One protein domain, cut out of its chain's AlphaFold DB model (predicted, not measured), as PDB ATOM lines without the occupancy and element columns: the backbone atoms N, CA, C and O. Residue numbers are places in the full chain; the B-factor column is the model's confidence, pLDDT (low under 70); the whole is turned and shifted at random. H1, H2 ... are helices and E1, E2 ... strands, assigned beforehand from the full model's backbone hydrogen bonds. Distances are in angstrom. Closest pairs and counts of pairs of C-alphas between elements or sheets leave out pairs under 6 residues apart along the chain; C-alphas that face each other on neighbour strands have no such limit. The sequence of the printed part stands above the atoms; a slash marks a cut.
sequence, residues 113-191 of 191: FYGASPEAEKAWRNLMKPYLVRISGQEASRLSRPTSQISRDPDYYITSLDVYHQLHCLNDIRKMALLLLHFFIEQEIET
ATOM      1  N   PHE A 113     150.241 194.997 133.414       90.19
ATOM      2  CA  PHE A 113     150.085 196.428 133.675       90.19
ATOM      3  C   PHE A 113     151.416 197.185 133.766       90.19
ATOM      4  O   PHE A 113     151.417 198.412 133.923       90.19
ATOM      5  N   TYR A 114     152.548 196.484 133.691       86.88
ATOM      6  CA  TYR A 114     153.859 197.076 133.917       86.88
ATOM      7  C   TYR A 114     154.463 197.721 132.663       86.88
ATOM      8  O   TYR A 114     154.530 197.132 131.579       86.88
ATOM      9  N   GLY A 115     155.077 198.889 132.862       86.94
ATOM     10  CA  GLY A 115     155.874 199.582 131.851       86.94
ATOM     11  C   GLY A 115     155.035 200.388 130.862       86.94
ATOM     12  O   GLY A 115     153.887 200.726 131.142       86.94
ATOM     13  N   ALA A 116     155.639 200.735 129.722       89.38
ATOM     14  CA  ALA A 116     155.066 201.618 128.699       89.38
ATOM     15  C   ALA A 116     154.608 200.884 127.423       89.38
ATOM     16  O   ALA A 116     154.405 201.524 126.391       89.38
ATOM     17  N   SER A 117     154.510 199.549 127.440       91.25
ATOM     18  CA  SER A 117     154.220 198.808 126.209       91.25
ATOM     19  C   SER A 117     152.780 199.049 125.723       91.25
ATOM     20  O   SER A 117     151.891 199.341 126.535       91.25
ATOM     21  N   PRO A 118     152.502 198.908 124.413       94.25
ATOM     22  CA  PRO A 118     151.141 199.006 123.882       94.25
ATOM     23  C   PRO A 118     150.152 198.045 124.558       94.25
ATOM     24  O   PRO A 118     148.974 198.379 124.724       94.25
ATOM     25  N   GLU A 119     150.629 196.870 124.969       94.56
ATOM     26  CA  GLU A 119     149.875 195.855 125.705       94.56
ATOM     27  C   GLU A 119     149.518 196.357 127.103       94.56
ATOM     28  O   GLU A 119     148.345 196.298 127.471       94.56
ATOM     29  N   ALA A 120     150.474 196.949 127.827       92.88
ATOM     30  CA  ALA A 120     150.221 197.541 129.138       92.88
ATOM     31  C   ALA A 120     149.225 198.700 129.057       92.88
ATOM     32  O   ALA A 120     148.250 198.752 129.808       92.88
ATOM     33  N   GLU A 121     149.384 199.592 128.079       94.06
ATOM     34  CA  GLU A 121     148.422 200.669 127.838       94.06
ATOM     35  C   GLU A 121     147.017 200.132 127.527       94.06
ATOM     36  O   GLU A 121     146.010 200.716 127.937       94.06
ATOM     37  N   LYS A 122     146.921 199.011 126.806       95.62
ATOM     38  CA  LYS A 122     145.647 198.341 126.527       95.62
ATOM     39  C   LYS A 122     145.064 197.694 127.785       95.62
ATOM     40  O   LYS A 122     143.859 197.831 127.994       95.62
ATOM     41  N   ALA A 123     145.883 197.044 128.609       95.00
ATOM     42  CA  ALA A 123     145.467 196.437 129.871       95.00
ATOM     43  C   ALA A 123     144.866 197.494 130.811       95.00
ATOM     44  O   ALA A 123     143.722 197.346 131.240       95.00
ATOM     45  N   TRP A 124     145.552 198.626 131.010       95.38
ATOM     46  CA  TRP A 124     145.038 199.762 131.788       95.38
ATOM     47  C   TRP A 124     143.723 200.320 131.230       95.38
ATOM     48  O   TRP A 124     142.763 200.518 131.976       95.38
ATOM     49  N   ARG A 125     143.629 200.533 129.908       92.88
ATOM     50  CA  ARG A 125     142.380 201.001 129.276       92.88
ATOM     51  C   ARG A 125     141.223 200.020 129.432       92.88
ATOM     52  O   ARG A 125     140.078 200.460 129.433       92.88
ATOM     53  N   ASN A 126     141.495 198.719 129.477       94.62
ATOM     54  CA  ASN A 126     140.465 197.698 129.640       94.62
ATOM     55  C   ASN A 126     140.012 197.583 131.096       94.62
ATOM     56  O   ASN A 126     138.814 197.482 131.332       94.62
ATOM     57  N   LEU A 127     140.940 197.676 132.051       93.19
ATOM     58  CA  LEU A 127     140.644 197.626 133.485       93.19
ATOM     59  C   LEU A 127     139.675 198.735 133.924       93.19
ATOM     60  O   LEU A 127     138.813 198.518 134.767       93.19
ATOM     61  N   MET A 128     139.781 199.922 133.321       90.50
ATOM     62  CA  MET A 128     138.946 201.083 133.659       90.50
ATOM     63  C   MET A 128     137.635 201.173 132.853       90.50
ATOM     64  O   MET A 128     136.997 202.227 132.834       90.50
ATOM     65  N   LYS A 129     137.222 200.112 132.142       88.69
ATOM     66  CA  LYS A 129     135.966 200.093 131.374       88.69
ATOM     67  C   LYS A 129     134.878 199.271 132.080       88.69
ATOM     68  O   LYS A 129     135.131 198.108 132.376       88.69
ATOM     69  N   PRO A 130     133.646 199.799 132.216       84.62
ATOM     70  CA  PRO A 130     133.223 201.184 131.971       84.62
ATOM     71  C   PRO A 130     133.586 202.119 133.143       84.62
ATOM     72  O   PRO A 130     133.370 201.776 134.296       84.62
ATOM     73  N   TYR A 131     134.068 203.333 132.850       84.31
ATOM     74  CA  TYR A 131     134.402 204.333 133.881       84.31
ATOM     75  C   TYR A 131     133.154 204.927 134.559       84.31
ATOM     76  O   TYR A 131     133.184 205.310 135.727       84.31
ATOM     77  N   LEU A 132     132.048 205.010 133.817       90.25
ATOM     78  CA  LEU A 132     130.758 205.494 134.299       90.25
ATOM     79  C   LEU A 132     129.756 204.347 134.325       90.25
ATOM     80  O   LEU A 132     129.648 203.582 133.367       90.25
ATOM     81  N   VAL A 133     128.989 204.281 135.404       91.31
ATOM     82  CA  VAL A 133     127.922 203.307 135.610       91.31
ATOM     83  C   VAL A 133     126.584 204.020 135.756       91.31
ATOM     84  O   VAL A 133     126.503 205.186 136.151       91.31
ATOM     85  N   ARG A 134     125.523 203.302 135.404       93.50
ATOM     86  CA  ARG A 134     124.141 203.766 135.479       93.50
ATOM     87  C   ARG A 134     123.473 203.136 136.694       93.50
ATOM     88  O   ARG A 134     123.551 201.924 136.857       93.50
ATOM     89  N   ILE A 135     122.796 203.950 137.493       95.25
ATOM     90  CA  ILE A 135     122.012 203.519 138.656       95.25
ATOM     91  C   ILE A 135     120.583 204.053 138.548       95.25
ATOM     92  O   ILE A 135     120.332 205.049 137.867       95.25
ATOM     93  N   SER A 136     119.636 203.383 139.193       96.38
ATOM     94  CA  SER A 136     118.244 203.835 139.286       96.38
ATOM     95  C   SER A 136     118.105 205.069 140.182       96.38
ATOM     96  O   SER A 136     118.941 205.326 141.052       96.38
ATOM     97  N   GLY A 137     117.005 205.813 140.035       95.62
ATOM     98  CA  GLY A 137     116.670 206.905 140.955       95.62
ATOM     99  C   GLY A 137     116.560 206.466 142.421       95.62
ATOM    100  O   GLY A 137     116.963 207.207 143.318       95.62
ATOM    101  N   GLN A 138     116.094 205.239 142.679       95.38
ATOM    102  CA  GLN A 138     116.027 204.691 144.036       95.38
ATOM    103  C   GLN A 138     117.424 204.512 144.641       95.38
ATOM    104  O   GLN A 138     117.662 204.926 145.775       95.38
ATOM    105  N   GLU A 139     118.362 203.939 143.890       95.19
ATOM    106  CA  GLU A 139     119.756 203.791 144.322       95.19
ATOM    107  C   GLU A 139     120.433 205.154 144.492       95.19
ATOM    108  O   GLU A 139     121.086 205.395 145.507       95.19
ATOM    109  N   ALA A 140     120.215 206.078 143.553       95.56
ATOM    110  CA  ALA A 140     120.767 207.429 143.612       95.56
ATOM    111  C   ALA A 140     120.293 208.203 144.853       95.56
ATOM    112  O   ALA A 140     121.089 208.898 145.480       95.56
ATOM    113  N   SER A 141     119.026 208.040 145.252       94.81
ATOM    114  CA  SER A 141     118.447 208.713 146.427       94.81
ATOM    115  C   SER A 141     119.084 208.309 147.761       94.81
ATOM    116  O   SER A 141     118.963 209.029 148.750       94.81
ATOM    117  N   ARG A 142     119.760 207.155 147.795       93.81
ATOM    118  CA  ARG A 142     120.415 206.603 148.986       93.81
ATOM    119  C   ARG A 142     121.893 206.986 149.084       93.81
ATOM    120  O   ARG A 142     122.519 206.703 150.104       93.81
ATOM    121  N   LEU A 143     122.467 207.584 148.037       91.94
ATOM    122  CA  LEU A 143     123.846 208.065 148.060       91.94
ATOM    123  C   LEU A 143     123.992 209.228 149.049       91.94
ATOM    124  O   LEU A 143     123.090 210.043 149.218       91.94
ATOM    125  N   SER A 144     125.165 209.345 149.671       90.38
ATOM    126  CA  SER A 144     125.466 210.446 150.600       90.38
ATOM    127  C   SER A 144     125.550 211.813 149.918       90.38
ATOM    128  O   SER A 144     125.404 212.846 150.571       90.38
ATOM    129  N   ARG A 145     125.805 211.829 148.605       89.56
ATOM    130  CA  ARG A 145     125.823 213.028 147.767       89.56
ATOM    131  C   ARG A 145     125.000 212.791 146.504       89.56
ATOM    132  O   ARG A 145     125.045 211.689 145.957       89.56
ATOM    133  N   PRO A 146     124.278 213.816 146.025       91.12
ATOM    134  CA  PRO A 146     123.522 213.713 144.789       91.12
ATOM    135  C   PRO A 146     124.462 213.496 143.604       91.12
ATOM    136  O   PRO A 146     125.600 213.963 143.597       91.12
ATOM    137  N   THR A 147     123.944 212.820 142.586       93.94
ATOM    138  CA  THR A 147     124.637 212.614 141.317       93.94
ATOM    139  C   THR A 147     123.782 213.097 140.144       93.94
ATOM    140  O   THR A 147     122.617 213.459 140.315       93.94
ATOM    141  N   SER A 148     124.360 213.120 138.947       94.44
ATOM    142  CA  SER A 148     123.714 213.661 137.751       94.44
ATOM    143  C   SER A 148     122.696 212.692 137.155       94.44
ATOM    144  O   SER A 148     123.013 211.542 136.848       94.44
ATOM    145  N   GLN A 149     121.480 213.184 136.938       95.94
ATOM    146  CA  GLN A 149     120.432 212.488 136.192       95.94
ATOM    147  C   GLN A 149     120.784 212.433 134.700       95.94
ATOM    148  O   GLN A 149     121.357 213.377 134.146       95.94
ATOM    149  N   ILE A 150     120.432 211.341 134.026       95.50
ATOM    150  CA  ILE A 150     120.684 211.178 132.594       95.50
ATOM    151  C   ILE A 150     119.600 211.932 131.817       95.50
ATOM    152  O   ILE A 150     118.426 211.587 131.869       95.50
ATOM    153  N   SER A 151     119.977 212.950 131.036       92.38
ATOM    154  CA  SER A 151     119.000 213.836 130.373       92.38
ATOM    155  C   SER A 151     118.057 213.128 129.394       92.38
ATOM    156  O   SER A 151     116.946 213.593 129.172       92.38
ATOM    157  N   ARG A 152     118.499 212.023 128.781       93.75
ATOM    158  CA  ARG A 152     117.679 211.214 127.861       93.75
ATOM    159  C   ARG A 152     116.911 210.089 128.560       93.75
ATOM    160  O   ARG A 152     116.156 209.395 127.891       93.75
ATOM    161  N   ASP A 153     117.141 209.887 129.854       93.31
ATOM    162  CA  ASP A 153     116.598 208.767 130.618       93.31
ATOM    163  C   ASP A 153     116.420 209.174 132.096       93.31
ATOM    164  O   ASP A 153     117.283 208.894 132.933       93.31
ATOM    165  N   PRO A 154     115.347 209.924 132.412       92.06
ATOM    166  CA  PRO A 154     115.195 210.597 133.699       92.06
ATOM    167  C   PRO A 154     115.047 209.629 134.880       92.06
ATOM    168  O   PRO A 154     115.314 210.008 136.017       92.06
ATOM    169  N   ASP A 155     114.698 208.366 134.650       95.38
ATOM    170  CA  ASP A 155     114.603 207.383 135.734       95.38
ATOM    171  C   ASP A 155     115.982 206.923 136.239       95.38
ATOM    172  O   ASP A 155     116.094 206.205 137.239       95.38
ATOM    173  N   TYR A 156     117.048 207.352 135.557       96.75
ATOM    174  CA  TYR A 156     118.397 206.880 135.783       96.75
ATOM    175  C   TYR A 156     119.405 208.006 135.950       96.75
ATOM    176  O   TYR A 156     119.286 209.124 135.449       96.75
ATOM    177  N   TYR A 157     120.448 207.652 136.680       96.75
ATOM    178  CA  TYR A 157     121.491 208.540 137.137       96.75
ATOM    179  C   TYR A 157     122.843 207.945 136.772       96.75
ATOM    180  O   TYR A 157     123.008 206.725 136.709       96.75
ATOM    181  N   ILE A 158     123.813 208.813 136.511       94.81
ATOM    182  CA  ILE A 158     125.179 208.415 136.191       94.81
ATOM    183  C   ILE A 158     126.043 208.557 137.438       94.81
ATOM    184  O   ILE A 158     125.894 209.514 138.192       94.81
ATOM    185  N   THR A 159     126.941 207.613 137.673       93.38
ATOM    186  CA  THR A 159     127.937 207.684 138.750       93.38
ATOM    187  C   THR A 159     129.194 206.899 138.359       93.38
ATOM    188  O   THR A 159     129.283 206.392 137.241       93.38
ATOM    189  N   SER A 160     130.185 206.818 139.243       92.00
ATOM    190  CA  SER A 160     131.413 206.039 139.058       92.00
ATOM    191  C   SER A 160     131.797 205.344 140.365       92.00
ATOM    192  O   SER A 160     131.379 205.765 141.445       92.00
ATOM    193  N   LEU A 161     132.583 204.273 140.269       90.69
ATOM    194  CA  LEU A 161     133.189 203.628 141.432       90.69
ATOM    195  C   LEU A 161     134.477 204.365 141.810       90.69
ATOM    196  O   LEU A 161     135.294 204.668 140.944       90.69
ATOM    197  N   ASP A 162     134.697 204.586 143.108       88.25
ATOM    198  CA  ASP A 162     135.886 205.296 143.607       88.25
ATOM    199  C   ASP A 162     137.206 204.628 143.174       88.25
ATOM    200  O   ASP A 162     138.181 205.305 142.847       88.25
ATOM    201  N   VAL A 163     137.208 203.298 143.037       89.44
ATOM    202  CA  VAL A 163     138.357 202.540 142.517       89.44
ATOM    203  C   VAL A 163     138.806 203.023 141.133       89.44
ATOM    204  O   VAL A 163     140.000 203.029 140.849       89.44
ATOM    205  N   TYR A 164     137.897 203.500 140.274       92.81
ATOM    206  CA  TYR A 164     138.281 204.020 138.961       92.81
ATOM    207  C   TYR A 164     139.029 205.352 139.053       92.81
ATOM    208  O   TYR A 164     139.921 205.598 138.243       92.81
ATOM    209  N   HIS A 165     138.717 206.198 140.037       90.69
ATOM    210  CA  HIS A 165     139.478 207.420 140.296       90.69
ATOM    211  C   HIS A 165     140.880 207.088 140.822       90.69
ATOM    212  O   HIS A 165     141.867 207.628 140.323       90.69
ATOM    213  N   GLN A 166     140.979 206.132 141.747       94.00
ATOM    214  CA  GLN A 166     142.263 205.649 142.262       94.00
ATOM    215  C   GLN A 166     143.138 205.070 141.134       94.00
ATOM    216  O   GLN A 166     144.306 205.433 141.001       94.00
ATOM    217  N   LEU A 167     142.558 204.224 140.275       94.88
ATOM    218  CA  LEU A 167     143.248 203.631 139.127       94.88
ATOM    219  C   LEU A 167     143.658 204.673 138.079       94.88
ATOM    220  O   LEU A 167     144.751 204.567 137.527       94.88
ATOM    221  N   HIS A 168     142.825 205.685 137.818       93.06
ATOM    222  CA  HIS A 168     143.164 206.785 136.912       93.06
ATOM    223  C   HIS A 168     144.408 207.541 137.389       93.06
ATOM    224  O   HIS A 168     145.365 207.671 136.626       93.06
ATOM    225  N   CYS A 169     144.431 207.969 138.654       94.69
ATOM    226  CA  CYS A 169     145.580 208.679 139.210       94.69
ATOM    227  C   CYS A 169     146.833 207.798 139.245       94.69
ATOM    228  O   CYS A 169     147.919 208.257 138.896       94.69
ATOM    229  N   LEU A 170     146.696 206.521 139.614       94.94
ATOM    230  CA  LEU A 170     147.815 205.580 139.611       94.94
ATOM    231  C   LEU A 170     148.402 205.399 138.202       94.94
ATOM    232  O   LEU A 170     149.621 205.407 138.023       94.94
ATOM    233  N   ASN A 171     147.542 205.276 137.193       94.62
ATOM    234  CA  ASN A 171     147.950 205.173 135.798       94.62
ATOM    235  C   ASN A 171     148.658 206.442 135.300       94.62
ATOM    236  O   ASN A 171     149.631 206.345 134.554       94.62
ATOM    237  N   ASP A 172     148.198 207.618 135.720       94.00
ATOM    238  CA  ASP A 172     148.836 208.886 135.372       94.00
ATOM    239  C   ASP A 172     150.220 209.002 136.019       94.00
ATOM    240  O   ASP A 172     151.189 209.317 135.330       94.00
ATOM    241  N   ILE A 173     150.357 208.640 137.300       94.75
ATOM    242  CA  ILE A 173     151.657 208.584 137.989       94.75
ATOM    243  C   ILE A 173     152.613 207.630 137.267       94.75
ATOM    244  O   ILE A 173     153.757 208.000 136.999       94.75
ATOM    245  N   ARG A 174     152.148 206.428 136.896       92.81
ATOM    246  CA  ARG A 174     152.942 205.458 136.124       92.81
ATOM    247  C   ARG A 174     153.481 206.086 134.839       92.81
ATOM    248  O   ARG A 174     154.669 205.970 134.551       92.81
ATOM    249  N   LYS A 175     152.624 206.760 134.068       92.94
ATOM    250  CA  LYS A 175     153.019 207.415 132.810       92.94
ATOM    251  C   LYS A 175     154.029 208.530 133.035       92.94
ATOM    252  O   LYS A 175     155.005 208.606 132.294       92.94
ATOM    253  N   MET A 176     153.822 209.351 134.062       93.25
ATOM    254  CA  MET A 176     154.748 210.426 134.422       93.25
ATOM    255  C   MET A 176     156.125 209.872 134.801       93.25
ATOM    256  O   MET A 176     157.134 210.355 134.297       93.25
ATOM    257  N   ALA A 177     156.176 208.818 135.619       90.69
ATOM    258  CA  ALA A 177     157.432 208.171 135.994       90.69
ATOM    259  C   ALA A 177     158.179 207.597 134.776       90.69
ATOM    260  O   ALA A 177     159.392 207.766 134.661       90.69
ATOM    261  N   LEU A 178     157.461 206.971 133.837       89.31
ATOM    262  CA  LEU A 178     158.044 206.410 132.613       89.31
ATOM    263  C   LEU A 178     158.563 207.492 131.656       89.31
ATOM    264  O   LEU A 178     159.635 207.326 131.080       89.31
ATOM    265  N   LEU A 179     157.831 208.599 131.508       88.88
ATOM    266  CA  LEU A 179     158.262 209.753 130.713       88.88
ATOM    267  C   LEU A 179     159.543 210.377 131.271       88.88
ATOM    268  O   LEU A 179     160.464 210.655 130.510       88.88
ATOM    269  N   LEU A 180     159.617 210.558 132.592       87.81
ATOM    270  CA  LEU A 180     160.820 211.073 133.247       87.81
ATOM    271  C   LEU A 180     162.012 210.140 133.026       87.81
ATOM    272  O   LEU A 180     163.084 210.608 132.658       87.81
ATOM    273  N   LEU A 181     161.822 208.828 133.194       84.19
ATOM    274  CA  LEU A 181     162.882 207.848 132.963       84.19
ATOM    275  C   LEU A 181     163.405 207.906 131.521       84.19
ATOM    276  O   LEU A 181     164.611 207.881 131.303       84.19
ATOM    277  N   HIS A 182     162.503 208.022 130.543       82.44
ATOM    278  CA  HIS A 182     162.881 208.144 129.138       82.44
ATOM    279  C   HIS A 182     163.700 209.413 128.876       82.44
ATOM    280  O   HIS A 182     164.762 209.323 128.269       82.44
ATOM    281  N   PHE A 183     163.262 210.558 129.409       82.88
ATOM    282  CA  PHE A 183     163.980 211.827 129.289       82.88
ATOM    283  C   PHE A 183     165.393 211.763 129.894       82.88
ATOM    284  O   PHE A 183     166.346 212.220 129.272       82.88
ATOM    285  N   PHE A 184     165.554 211.175 131.085       80.75
ATOM    286  CA  PHE A 184     166.874 211.046 131.715       80.75
ATOM    287  C   PHE A 184     167.820 210.129 130.931       80.75
ATOM    288  O   PHE A 184     168.993 210.459 130.795       80.75
ATOM    289  N   ILE A 185     167.314 209.022 130.378       78.12
ATOM    290  CA  ILE A 185     168.116 208.112 129.547       78.12
ATOM    291  C   ILE A 185     168.588 208.811 128.267       78.12
ATOM    292  O   ILE A 185     169.737 208.641 127.869       78.12
ATOM    293  N   GLU A 186     167.738 209.616 127.626       77.00
ATOM    294  CA  GLU A 186     168.131 210.368 126.428       77.00
ATOM    295  C   GLU A 186     169.242 211.387 126.723       77.00
ATOM    296  O   GLU A 186     170.184 211.500 125.943       77.00
ATOM    297  N   GLN A 187     169.194 212.062 127.876       75.75
ATOM    298  CA  GLN A 187     170.242 213.005 128.287       75.75
ATOM    299  C   GLN A 187     171.593 212.326 128.575       75.75
ATOM    300  O   GLN A 187     172.631 212.946 128.372       75.75
ATOM    301  N   GLU A 188     171.597 211.075 129.041       72.81
ATOM    302  CA  GLU A 188     172.823 210.323 129.352       72.81
ATOM    303  C   GLU A 188     173.463 209.692 128.101       72.81
ATOM    304  O   GLU A 188     174.669 209.470 128.066       72.81
ATOM    305  N   ILE A 189     172.679 209.433 127.047       69.06
ATOM    306  CA  ILE A 189     173.184 208.911 125.763       69.06
ATOM    307  C   ILE A 189     173.841 210.016 124.914       69.06
ATOM    308  O   ILE A 189     174.700 209.722 124.082       69.06
ATOM    309  N   GLU A 190     173.455 211.280 125.103       65.19
ATOM    310  CA  GLU A 190     174.008 212.427 124.364       65.19
ATOM    311  C   GLU A 190     175.303 213.013 124.972       65.19
ATOM    312  O   GLU A 190     175.893 213.918 124.374       65.19
ATOM    313  N   THR A 191     175.773 212.496 126.115       53.69
ATOM    314  CA  THR A 191     177.033 212.890 126.785       53.69
ATOM    315  C   THR A 191     178.135 211.855 126.635       53.69
ATOM    316  O   THR A 191     179.295 212.265 126.395       53.69
TER     317      THR A 191
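AT A GLANCE: This is residues 113 to 191 of the 191 residues of an uncharacterized protein of Fusarium oxysporum f. sp. cubense (UniProt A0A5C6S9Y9). Picture a long straight helix, H3, as a shaft, with a small head of sheet near the place where the shaft begins: three antiparallel strands, with the short helix H2 over one face. A second, shorter helix, H1, runs beside part of H3 the opposite way, only loosely against it, and the last residues, 180 to 191, stick out alone at the far end of the shaft. The printed part has 79 residues, with three named helices and three named strands in the order H1 E1 H2 E2 E3 H3, and the sheet runs E1 - E3 - E2. The class is mixed, helices and strands. The whole is an extended rod, with a radius of gyration of the C-alphas of 19.0 A and spans of 63 by 23 by 20 A.

IN THESE COORDINATES: Start at Phe 113 and go on to C-alpha 118 at (151.141, 199.006, 123.882), where H1 begins; it takes residues 118 to 127 and is 14.3 A from first to last C-alpha. Next look at residues 133 to 136, which are E1, 10.4 A long. Directly after it comes H2, residues 137 to 141, 6.0 A long. Read on to E2, residues 148 to 150, 6.5 A long, and then to E3, residues 153 to 159, which is 14.0 A long and starts with C-alpha 153 at (116.598, 208.767, 130.618). Last, find C-alpha 162 at (135.886, 205.296, 143.607); from there H3, residues 162 to 189, runs 41.5 A to C-alpha 189 at (173.184, 208.911, 125.763).

HOW THE PARTS SIT: Begin with the sheet, where E3 is the inner strand and E1 and E2 are the edge strands. Beside E3, find E1 antiparallel to it, with 134 degrees between their directions; N 133 and O 159 are 2.8 A apart and N 157 and O 135 are 2.9 A apart, both within hydrogen-bond range. E2 and E3 form a hairpin, antiparallel at 135 degrees, with N 150 and O 156 within hydrogen-bond range at 2.9 A. E1, H2 and E2 make a split strand-helix-strand unit, two strands of one sheet that are not neighbours, with a helix between them along the chain and E3 between them in the sheet; its crossover is right-handed. H2 is on the sheet and over E3, at a height over the sheet of 8.3 A; the closest C-alphas of H2 and E3, those of Gly 137 and Tyr 156, are 5.5 A apart. Now move out to H1, which is not on the sheet. H1 and H3 are close but not clearly touching: their closest C-alphas, those of Trp 124 and Asn 171, are 7.3 A apart. They run opposite ways at a shallow tilt of 15 degrees. H3 is not on the sheet either, and it is apart from E1, E2 and H2. In H1, H2 and H3 every O i to N i+4 pair is within hydrogen-bond range.

THE WHOLE: The two C-alphas farthest apart are those of Gln 138 and Thr 191, at 63.9 A. Look at residues 180 to 191, of which 180 to 189 belong to H3: they stand free, and the body without them spans 42 by 22 by 15 A. The printed part has no cut, and it ends at Thr 191, the chain's last residue. The link from H2 to E2 is short, with 6 residues, the other links are tight, and no link is long. The mean pLDDT of the printed part is 90.1, and residues 189 to 191 of this model are under 70.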